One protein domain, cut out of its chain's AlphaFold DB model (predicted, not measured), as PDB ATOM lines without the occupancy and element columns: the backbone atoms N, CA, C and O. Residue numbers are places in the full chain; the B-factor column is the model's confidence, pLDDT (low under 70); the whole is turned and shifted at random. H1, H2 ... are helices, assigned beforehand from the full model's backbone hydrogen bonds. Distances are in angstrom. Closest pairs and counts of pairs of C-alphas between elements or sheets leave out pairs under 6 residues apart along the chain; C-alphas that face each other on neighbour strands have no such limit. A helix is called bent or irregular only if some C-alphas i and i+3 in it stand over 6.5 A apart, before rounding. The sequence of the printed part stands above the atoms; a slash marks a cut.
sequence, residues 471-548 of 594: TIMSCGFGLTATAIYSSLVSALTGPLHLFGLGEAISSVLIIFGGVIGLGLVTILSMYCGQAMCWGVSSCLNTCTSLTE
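This is residues 471 to 548 of the 594 residues of an uncharacterized protein of Legionellales bacterium (UniProt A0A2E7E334). This is a long helical hairpin with unequal arms: the long straight helix H2 makes the length, and the shorter H1 folds back beside its first part, joined to it by a tight turn at residues 500 and 501. The far end of H2, residues 522 to 548, sticks out alone past H1. The printed part has 78 residues with two named helices, H1 then H2, and no named strand; its class is all helix. It is extended, with a radius of gyration of the C-alphas of 21.3 A, and spans 75 by 19 by 13 A.

Find C-alpha 502 at (-29.087, -28.416, 52.019); from there H2, residues 502 to 548, runs 68.5 A to C-alpha 548 at (16.723, -9.328, 4.779). Then look at C-alpha 471 at (1.010, -25.966, 35.890), where H1, residues 471 to 499, begins; it is 41.0 A long. Near residue 493 you meet a kink of 38 degrees in H1. H1 is neither bent nor irregular, but only just: C-alphas 492 and 495 are 6.2 A apart.

Start from H2 and look beside its residues 502 to 506, with which alone it touches H1. H1 touches H2 with residues 489 to 496 alone. The closest C-alphas of the two helices are those of Leu 496 and Gly 502, 5.3 A apart. Their lines stand at a shallow tilt of 20 degrees, and they run opposite ways as a helical hairpin. In H2 every O i to N i+4 pair is within hydrogen-bond range; in H1, 21 of 25 are.

The two C-alphas farthest apart, those of Leu 498 and Glu 548, are 75.1 A apart, and the outline is a rod. Without residues 522 to 548, which stand free, the body spans 41 by 18 by 10 A. The printed part has no cut, and the link from H1 to H2 is tight. In the B-factor column you find a mean pLDDT of 83.0 for the printed part, with residues 473 to 475 under 70.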
ATOM      1  N   THR A 471       1.578 -24.813  35.165       70.69
ATOM      2  CA  THR A 471       1.010 -25.966  35.890       70.69
ATOM      3  C   THR A 471       1.058 -25.772  37.403       70.69
ATOM      4  O   THR A 471       0.066 -26.049  38.073       70.69
ATOM      5  N   ILE A 472       2.143 -25.216  37.953       72.81
ATOM      6  CA  ILE A 472       2.226 -24.864  39.380       72.81
ATOM      7  C   ILE A 472       1.184 -23.800  39.743       72.81
ATOM      8  O   ILE A 472       0.490 -23.952  40.748       72.81
ATOM      9  N   MET A 473       1.024 -22.756  38.924       69.88
ATOM     10  CA  MET A 473       0.008 -21.725  39.148       69.88
ATOM     11  C   MET A 473      -1.410 -22.288  39.035       69.88
ATOM     12  O   MET A 473      -2.235 -21.974  39.885       69.88
ATOM     13  N   SER A 474      -1.691 -23.164  38.065       69.31
ATOM     14  CA  SER A 474      -2.995 -23.826  37.919       69.31
ATOM     15  C   SER A 474      -3.322 -24.721  39.121       69.31
ATOM     16  O   SER A 474      -4.404 -24.618  39.699       69.31
ATOM     17  N   CYS A 475      -2.359 -25.522  39.587       69.06
ATOM     18  CA  CYS A 475      -2.508 -26.330  40.799       69.06
ATOM     19  C   CYS A 475      -2.692 -25.462  42.054       69.06
ATOM     20  O   CYS A 475      -3.545 -25.758  42.890       69.06
ATOM     21  N   GLY A 476      -1.934 -24.369  42.181       77.75
ATOM     22  CA  GLY A 476      -2.065 -23.414  43.283       77.75
ATOM     23  C   GLY A 476      -3.426 -22.715  43.284       77.75
ATOM     24  O   GLY A 476      -4.086 -22.645  44.321       77.75
ATOM     25  N   PHE A 477      -3.895 -22.262  42.122       73.62
ATOM     26  CA  PHE A 477      -5.200 -21.623  41.977       73.62
ATOM     27  C   PHE A 477      -6.334 -22.614  42.239       73.62
ATOM     28  O   PHE A 477      -7.274 -22.278  42.951       73.62
ATOM     29  N   GLY A 478      -6.207 -23.858  41.767       74.75
ATOM     30  CA  GLY A 478      -7.147 -24.938  42.055       74.75
ATOM     31  C   GLY A 478      -7.260 -25.229  43.553       74.75
ATOM     32  O   GLY A 478      -8.367 -25.290  44.083       74.75
ATOM     33  N   LEU A 479      -6.136 -25.325  44.270       73.06
ATOM     34  CA  LEU A 479      -6.133 -25.549  45.722       73.06
ATOM     35  C   LEU A 479      -6.715 -24.359  46.496       73.06
ATOM     36  O   LEU A 479      -7.503 -24.552  47.422       73.06
ATOM     37  N   THR A 480      -6.378 -23.131  46.094       74.12
ATOM     38  CA  THR A 480      -6.875 -21.913  46.752       74.12
ATOM     39  C   THR A 480      -8.368 -21.712  46.484       74.12
ATOM     40  O   THR A 480      -9.127 -21.426  47.406       74.12
ATOM     41  N   ALA A 481      -8.819 -21.950  45.250       71.38
ATOM     42  CA  ALA A 481     -10.229 -21.924  44.875       71.38
ATOM     43  C   ALA A 481     -11.019 -23.017  45.602       71.38
ATOM     44  O   ALA A 481     -12.088 -22.731  46.127       71.38
ATOM     45  N   THR A 482     -10.473 -24.231  45.726       75.31
ATOM     46  CA  THR A 482     -11.107 -25.323  46.485       75.31
ATOM     47  C   THR A 482     -11.230 -24.971  47.970       75.31
ATOM     48  O   THR A 482     -12.261 -25.241  48.581       75.31
ATOM     49  N   ALA A 483     -10.222 -24.318  48.557       74.50
ATOM     50  CA  ALA A 483     -10.266 -23.866  49.948       74.50
ATOM     51  C   ALA A 483     -11.293 -22.742  50.169       74.50
ATOM     52  O   ALA A 483     -12.083 -22.805  51.113       74.50
ATOM     53  N   ILE A 484     -11.330 -21.741  49.282       79.38
ATOM     54  CA  ILE A 484     -12.318 -20.652  49.319       79.38
ATOM     55  C   ILE A 484     -13.728 -21.214  49.127       79.38
ATOM     56  O   ILE A 484     -14.639 -20.859  49.871       79.38
ATOM     57  N   TYR A 485     -13.896 -22.129  48.177       77.94
ATOM     58  CA  TYR A 485     -15.168 -22.767  47.878       77.94
ATOM     59  C   TYR A 485     -15.649 -23.645  49.037       77.94
ATOM     60  O   TYR A 485     -16.800 -23.537  49.441       77.94
ATOM     61  N   SER A 486     -14.767 -24.441  49.648       75.94
ATOM     62  CA  SER A 486     -15.080 -25.229  50.847       75.94
ATOM     63  C   SER A 486     -15.509 -24.341  52.022       75.94
ATOM     64  O   SER A 486     -16.499 -24.627  52.696       75.94
ATOM     65  N   SER A 487     -14.833 -23.203  52.215       81.19
ATOM     66  CA  SER A 487     -15.192 -22.218  53.242       81.19
ATOM     67  C   SER A 487     -16.549 -21.555  52.959       81.19
ATOM     68  O   SER A 487     -17.381 -21.421  53.857       81.19
ATOM     69  N   LEU A 488     -16.825 -21.216  51.695       79.62
ATOM     70  CA  LEU A 488     -18.101 -20.649  51.252       79.62
ATOM     71  C   LEU A 488     -19.253 -21.653  51.408       79.62
ATOM     72  O   LEU A 488     -20.308 -21.308  51.935       79.62
ATOM     73  N   VAL A 489     -19.042 -22.908  51.001       79.25
ATOM     74  CA  VAL A 489     -20.016 -23.993  51.165       79.25
ATOM     75  C   VAL A 489     -20.283 -24.235  52.643       79.25
ATOM     76  O   VAL A 489     -21.445 -24.321  53.026       79.25
ATOM     77  N   SER A 490     -19.254 -24.271  53.495       79.50
ATOM     78  CA  SER A 490     -19.416 -24.429  54.946       79.50
ATOM     79  C   SER A 490     -20.192 -23.262  55.579       79.50
ATOM     80  O   SER A 490     -21.082 -23.482  56.402       79.50
ATOM     81  N   ALA A 491     -19.938 -22.025  55.136       81.62
ATOM     82  CA  ALA A 491     -20.658 -20.840  55.599       81.62
ATOM     83  C   ALA A 491     -22.139 -20.827  55.167       81.62
ATOM     84  O   ALA A 491     -22.999 -20.385  55.930       81.62
ATOM     85  N   LEU A 492     -22.450 -21.328  53.967       76.81
ATOM     86  CA  LEU A 492     -23.812 -21.363  53.419       76.81
ATOM     87  C   LEU A 492     -24.624 -22.587  53.877       76.81
ATOM     88  O   LEU A 492     -25.844 -22.499  54.013       76.81
ATOM     89  N   THR A 493     -23.975 -23.720  54.154       75.06
ATOM     90  CA  THR A 493     -24.657 -24.952  54.595       75.06
ATOM     91  C   THR A 493     -25.140 -24.884  56.041       75.06
ATOM     92  O   THR A 493     -26.182 -25.465  56.346       75.06
ATOM     93  N   GLY A 494     -24.466 -24.125  56.916       81.19
ATOM     94  CA  GLY A 494     -24.873 -23.955  58.319       81.19
ATOM     95  C   GLY A 494     -26.325 -23.466  58.493       81.19
ATOM     96  O   GLY A 494     -27.091 -24.102  59.217       81.19
ATOM     97  N   PRO A 495     -26.752 -22.386  57.810       78.75
ATOM     98  CA  PRO A 495     -28.140 -21.914  57.854       78.75
ATOM     99  C   PRO A 495     -29.133 -22.777  57.055       78.75
ATOM    100  O   PRO A 495     -30.303 -22.865  57.424       78.75
ATOM    101  N   LEU A 496     -28.699 -23.408  55.957       71.25
ATOM    102  CA  LEU A 496     -29.586 -24.137  55.033       71.25
ATOM    103  C   LEU A 496     -29.962 -25.545  55.516       71.25
ATOM    104  O   LEU A 496     -31.019 -26.058  55.139       71.25
ATOM    105  N   HIS A 497     -29.163 -26.151  56.399       73.38
ATOM    106  CA  HIS A 497     -29.494 -27.443  57.009       73.38
ATOM    107  C   HIS A 497     -30.793 -27.415  57.834       73.38
ATOM    108  O   HIS A 497     -31.449 -28.446  57.973       73.38
ATOM    109  N   LEU A 498     -31.217 -26.242  58.318       76.69
ATOM    110  CA  LEU A 498     -32.480 -26.058  59.046       76.69
ATOM    111  C   LEU A 498     -33.736 -26.237  58.176       76.69
ATOM    112  O   LEU A 498     -34.815 -26.447  58.723       76.69
ATOM    113  N   PHE A 499     -33.610 -26.191  56.846       80.88
ATOM    114  CA  PHE A 499     -34.745 -26.255  55.917       80.88
ATOM    115  C   PHE A 499     -34.825 -27.555  55.101       80.88
ATOM    116  O   PHE A 499     -35.680 -27.664  54.227       80.88
ATOM    117  N   GLY A 500     -33.948 -28.538  55.344       85.19
ATOM    118  CA  GLY A 500     -33.960 -29.819  54.614       85.19
ATOM    119  C   GLY A 500     -33.625 -29.722  53.115       85.19
ATOM    120  O   GLY A 500     -33.691 -30.719  52.410       85.19
ATOM    121  N   LEU A 501     -33.239 -28.538  52.629       83.88
ATOM    122  CA  LEU A 501     -32.861 -28.260  51.235       83.88
ATOM    123  C   LEU A 501     -31.339 -28.297  50.996       83.88
ATOM    124  O   LEU A 501     -30.884 -28.086  49.872       83.88
ATOM    125  N   GLY A 502     -30.548 -28.544  52.046       84.81
ATOM    126  CA  GLY A 502     -29.087 -28.416  52.019       84.81
ATOM    127  C   GLY A 502     -28.395 -29.299  50.978       84.81
ATOM    128  O   GLY A 502     -27.497 -28.823  50.289       84.81
ATOM    129  N   GLU A 503     -28.842 -30.546  50.805       82.81
ATOM    130  CA  GLU A 503     -28.208 -31.487  49.869       82.81
ATOM    131  C   GLU A 503     -28.439 -31.088  48.406       82.81
ATOM    132  O   GLU A 503     -27.490 -31.033  47.626       82.81
ATOM    133  N   ALA A 504     -29.669 -30.702  48.044       79.94
ATOM    134  CA  ALA A 504     -29.996 -30.301  46.675       79.94
ATOM    135  C   ALA A 504     -29.261 -29.016  46.258       79.94
ATOM    136  O   ALA A 504     -28.710 -28.937  45.161       79.94
ATOM    137  N   ILE A 505     -29.204 -28.017  47.147       84.31
ATOM    138  CA  ILE A 505     -28.510 -26.752  46.868       84.31
ATOM    139  C   ILE A 505     -26.994 -26.973  46.794       84.31
ATOM    140  O   ILE A 505     -26.339 -26.391  45.930       84.31
ATOM    141  N   SER A 506     -26.434 -27.845  47.639       82.75
ATOM    142  CA  SER A 506     -25.009 -28.184  47.594       82.75
ATOM    143  C   SER A 506     -24.627 -28.849  46.269       82.75
ATOM    144  O   SER A 506     -23.637 -28.452  45.660       82.75
ATOM    145  N   SER A 507     -25.412 -29.815  45.782       83.12
ATOM    146  CA  SER A 507     -25.145 -30.465  44.492       83.12
ATOM    147  C   SER A 507     -25.215 -29.480  43.325       83.12
ATOM    148  O   SER A 507     -24.336 -29.485  42.465       83.12
ATOM    149  N   VAL A 508     -26.211 -28.589  43.318       87.00
ATOM    150  CA  VAL A 508     -26.353 -27.558  42.278       87.00
ATOM    151  C   VAL A 508     -25.161 -26.602  42.298       87.00
ATOM    152  O   VAL A 508     -24.553 -26.360  41.258       87.00
ATOM    153  N   LEU A 509     -24.766 -26.102  43.471       87.06
ATOM    154  CA  LEU A 509     -23.620 -25.203  43.581       87.06
ATOM    155  C   LEU A 509     -22.320 -25.867  43.121       87.06
ATOM    156  O   LEU A 509     -21.506 -25.189  42.490       87.06
ATOM    157  N   ILE A 510     -22.111 -27.157  43.414       87.12
ATOM    158  CA  ILE A 510     -20.908 -27.895  42.992       87.12
ATOM    159  C   ILE A 510     -20.862 -28.009  41.469       87.12
ATOM    160  O   ILE A 510     -19.817 -27.760  40.870       87.12
ATOM    161  N   ILE A 511     -21.996 -28.315  40.835       87.31
ATOM    162  CA  ILE A 511     -22.086 -28.418  39.375       87.31
ATOM    163  C   ILE A 511     -21.826 -27.054  38.726       87.31
ATOM    164  O   ILE A 511     -20.961 -26.948  37.860       87.31
ATOM    165  N   PHE A 512     -22.497 -25.990  39.179       90.06
ATOM    166  CA  PHE A 512     -22.289 -24.646  38.625       90.06
ATOM    167  C   PHE A 512     -20.867 -24.125  38.870       90.06
ATOM    168  O   PHE A 512     -20.261 -23.552  37.966       90.06
ATOM    169  N   GLY A 513     -20.304 -24.364  40.057       92.56
ATOM    170  CA  GLY A 513     -18.921 -24.010  40.373       92.56
ATOM    171  C   GLY A 513     -17.911 -24.757  39.497       92.56
ATOM    172  O   GLY A 513     -16.962 -24.148  39.009       92.56
ATOM    173  N   GLY A 514     -18.147 -26.047  39.241       92.25
ATOM    174  CA  GLY A 514     -17.322 -26.863  38.352       92.25
ATOM    175  C   GLY A 514     -17.365 -26.389  36.900       92.25
ATOM    176  O   GLY A 514     -16.315 -26.229  36.284       92.25
ATOM    177  N   VAL A 515     -18.558 -26.097  36.370       90.50
ATOM    178  CA  VAL A 515     -18.731 -25.616  34.987       90.50
ATOM    179  C   VAL A 515     -18.086 -24.244  34.791       90.50
ATOM    180  O   VAL A 515     -17.347 -24.051  33.828       90.50
ATOM    181  N   ILE A 516     -18.293 -23.305  35.720       91.00
ATOM    182  CA  ILE A 516     -17.673 -21.971  35.649       91.00
ATOM    183  C   ILE A 516     -16.150 -22.078  35.789       91.00
ATOM    184  O   ILE A 516     -15.417 -21.434  35.041       91.00
ATOM    185  N   GLY A 517     -15.665 -22.909  36.717       92.88
ATOM    186  CA  GLY A 517     -14.236 -23.136  36.920       92.88
ATOM    187  C   GLY A 517     -13.557 -23.718  35.681       92.88
ATOM    188  O   GLY A 517     -12.545 -23.182  35.231       92.88
ATOM    189  N   LEU A 518     -14.138 -24.763  35.086       87.69
ATOM    190  CA  LEU A 518     -13.640 -25.358  33.844       87.69
ATOM    191  C   LEU A 518     -13.689 -24.362  32.682       87.69
ATOM    192  O   LEU A 518     -12.708 -24.243  31.953       87.69
ATOM    193  N   GLY A 519     -14.775 -23.594  32.550       93.12
ATOM    194  CA  GLY A 519     -14.899 -22.562  31.521       93.12
ATOM    195  C   GLY A 519     -13.810 -21.491  31.625       93.12
ATOM    196  O   GLY A 519     -13.159 -21.171  30.632       93.12
ATOM    197  N   LEU A 520     -13.543 -20.985  32.834       89.94
ATOM    198  CA  LEU A 520     -12.484 -20.000  33.058       89.94
ATOM    199  C   LEU A 520     -11.092 -20.567  32.764       89.94
ATOM    200  O   LEU A 520     -10.290 -19.882  32.133       89.94
ATOM    201  N   VAL A 521     -10.806 -21.809  33.167       90.44
ATOM    202  CA  VAL A 521      -9.523 -22.466  32.863       90.44
ATOM    203  C   VAL A 521      -9.335 -22.622  31.354       90.44
ATOM    204  O   VAL A 521      -8.256 -22.310  30.846       90.44
ATOM    205  N   THR A 522     -10.376 -23.024  30.622       89.06
ATOM    206  CA  THR A 522     -10.323 -23.134  29.158       89.06
ATOM    207  C   THR A 522     -10.070 -21.773  28.507       89.06
ATOM    208  O   THR A 522      -9.156 -21.658  27.690       89.06
ATOM    209  N   ILE A 523     -10.784 -20.720  28.918       91.50
ATOM    210  CA  ILE A 523     -10.588 -19.359  28.388       91.50
ATOM    211  C   ILE A 523      -9.158 -18.868  28.659       91.50
ATOM    212  O   ILE A 523      -8.481 -18.410  27.739       91.50
ATOM    213  N   LEU A 524      -8.657 -19.014  29.890       91.19
ATOM    214  CA  LEU A 524      -7.282 -18.641  30.239       91.19
ATOM    215  C   LEU A 524      -6.246 -19.431  29.431       91.19
ATOM    216  O   LEU A 524      -5.260 -18.854  28.975       91.19
ATOM    217  N   SER A 525      -6.473 -20.728  29.209       86.44
ATOM    218  CA  SER A 525      -5.578 -21.549  28.387       86.44
ATOM    219  C   SER A 525      -5.542 -21.078  26.929       86.44
ATOM    220  O   SER A 525      -4.467 -21.019  26.331       86.44
ATOM    221  N   MET A 526      -6.687 -20.645  26.388       89.56
ATOM    222  CA  MET A 526      -6.794 -20.119  25.029       89.56
ATOM    223  C   MET A 526      -6.076 -18.770  24.892       89.56
ATOM    224  O   MET A 526      -5.305 -18.583  23.951       89.56
ATOM    225  N   TYR A 527      -6.246 -17.863  25.862       91.12
ATOM    226  CA  TYR A 527      -5.529 -16.582  25.896       91.12
ATOM    227  C   TYR A 527      -4.012 -16.766  26.019       91.12
ATOM    228  O   TYR A 527      -3.253 -16.107  25.306       91.12
ATOM    229  N   CYS A 528      -3.553 -17.692  26.867       90.44
ATOM    230  CA  CYS A 528      -2.134 -18.044  26.952       90.44
ATOM    231  C   CYS A 528      -1.606 -18.601  25.621       90.44
ATOM    232  O   CYS A 528      -0.528 -18.201  25.182       90.44
ATOM    233  N   GLY A 529      -2.367 -19.475  24.953       91.38
ATOM    234  CA  GLY A 529      -2.006 -20.009  23.638       91.38
ATOM    235  C   GLY A 529      -1.876 -18.917  22.573       91.38
ATOM    236  O   GLY A 529      -0.870 -18.860  21.867       91.38
ATOM    237  N   GLN A 530      -2.838 -17.994  22.505       90.25
ATOM    238  CA  GLN A 530      -2.793 -16.864  21.572       90.25
ATOM    239  C   GLN A 530      -1.596 -15.942  21.830       90.25
ATOM    240  O   GLN A 530      -0.896 -15.576  20.885       90.25
ATOM    241  N   ALA A 531      -1.310 -15.620  23.096       86.31
ATOM    242  CA  ALA A 531      -0.151 -14.809  23.465       86.31
ATOM    243  C   ALA A 531       1.174 -15.478  23.052       86.31
ATOM    244  O   ALA A 531       2.076 -14.809  22.543       86.31
ATOM    245  N   MET A 532       1.281 -16.804  23.198       87.25
ATOM    246  CA  MET A 532       2.444 -17.565  22.731       87.25
ATOM    247  C   MET A 532       2.573 -17.535  21.205       87.25
ATOM    248  O   MET A 532       3.661 -17.267  20.697       87.25
ATOM    249  N   CYS A 533       1.481 -17.752  20.466       87.69
ATOM    250  CA  CYS A 533       1.487 -17.674  19.003       87.69
ATOM    251  C   CYS A 533       1.919 -16.287  18.507       87.69
ATOM    252  O   CYS A 533       2.727 -16.190  17.582       87.69
ATOM    253  N   TRP A 534       1.447 -15.220  19.156       89.69
ATOM    254  CA  TRP A 534       1.867 -13.848  18.864       89.69
ATOM    255  C   TRP A 534       3.353 -13.609  19.146       89.69
ATOM    256  O   TRP A 534       4.043 -13.006  18.322       89.69
ATOM    257  N   GLY A 535       3.870 -14.114  20.269       91.56
ATOM    258  CA  GLY A 535       5.291 -14.011  20.607       91.56
ATOM    259  C   GLY A 535       6.189 -14.731  19.598       91.56
ATOM    260  O   GLY A 535       7.178 -14.164  19.131       91.56
ATOM    261  N   VAL A 536       5.819 -15.951  19.198       87.94
ATOM    262  CA  VAL A 536       6.561 -16.728  18.190       87.94
ATOM    263  C   VAL A 536       6.503 -16.049  16.824       87.94
ATOM    264  O   VAL A 536       7.539 -15.909  16.178       87.94
ATOM    265  N   SER A 537       5.329 -15.573  16.402       88.69
ATOM    266  CA  SER A 537       5.177 -14.853  15.133       88.69
ATOM    267  C   SER A 537       6.012 -13.569  15.103       88.69
ATOM    268  O   SER A 537       6.722 -13.323  14.130       88.69
ATOM    269  N   SER A 538       6.027 -12.804  16.197       87.62
ATOM    270  CA  SER A 538       6.847 -11.590  16.316       87.62
ATOM    271  C   SER A 538       8.346 -11.900  16.258       87.62
ATOM    272  O   SER A 538       9.106 -11.188  15.602       87.62
ATOM    273  N   CYS A 539       8.776 -12.991  16.898       86.69
ATOM    274  CA  CYS A 539      10.166 -13.445  16.862       86.69
ATOM    275  C   CYS A 539      10.580 -13.863  15.444       86.69
ATOM    276  O   CYS A 539      11.603 -13.405  14.941       86.69
ATOM    277  N   LEU A 540       9.745 -14.655  14.762       87.88
ATOM    278  CA  LEU A 540       9.990 -15.074  13.381       87.88
ATOM    279  C   LEU A 540      10.068 -13.878  12.430       87.88
ATOM    280  O   LEU A 540      11.006 -13.819  11.642       87.88
ATOM    281  N   ASN A 541       9.158 -12.909  12.564       86.12
ATOM    282  CA  ASN A 541       9.165 -11.684  11.761       86.12
ATOM    283  C   ASN A 541      10.423 -10.836  11.999       86.12
ATOM    284  O   ASN A 541      10.961 -10.243  11.068       86.12
ATOM    285  N   THR A 542      10.926 -10.809  13.236       86.62
ATOM    286  CA  THR A 542      12.181 -10.115  13.565       86.62
ATOM    287  C   THR A 542      13.391 -10.852  12.976       86.62
ATOM    288  O   THR A 542      14.335 -10.233  12.486       86.62
ATOM    289  N   CYS A 543      13.378 -12.187  12.977       82.38
ATOM    290  CA  CYS A 543      14.431 -12.988  12.356       82.38
ATOM    291  C   CYS A 543      14.444 -12.851  10.827       82.38
ATOM    292  O   CYS A 543      15.525 -12.735  10.244       82.38
ATOM    293  N   THR A 544      13.282 -12.829  10.168       83.56
ATOM    294  CA  THR A 544      13.204 -12.583   8.720       83.56
ATOM    295  C   THR A 544      13.656 -11.171   8.375       83.56
ATOM    296  O   THR A 544      14.501 -11.032   7.493       83.56
ATOM    297  N   SER A 545      13.229 -10.146   9.123       83.31
ATOM    298  CA  SER A 545      13.678  -8.769   8.875       83.31
ATOM    299  C   SER A 545      15.191  -8.606   9.048       83.31
ATOM    300  O   SER A 545      15.832  -7.921   8.255       83.31
ATOM    301  N   LEU A 546      15.788  -9.270  10.047       80.25
ATOM    302  CA  LEU A 546      17.242  -9.281  10.242       80.25
ATOM    303  C   LEU A 546      17.971 -10.002   9.103       80.25
ATOM    304  O   LEU A 546      19.056  -9.581   8.698       80.25
ATOM    305  N   THR A 547      17.386 -11.073   8.565       78.19
ATOM    306  CA  THR A 547      17.964 -11.820   7.438       78.19
ATOM    307  C   THR A 547      17.943 -10.977   6.160       78.19
ATOM    308  O   THR A 547      18.952 -10.912   5.459       78.19
ATOM    309  N   GLU A 548      16.846 -10.260   5.907       80.56
ATOM    310  CA  GLU A 548      16.723  -9.328   4.779       80.56
ATOM    311  C   GLU A 548      17.664  -8.123   4.919       80.56
ATOM    312  O   GLU A 548      18.361  -7.770   3.966       80.56
TER     313      GLU A 548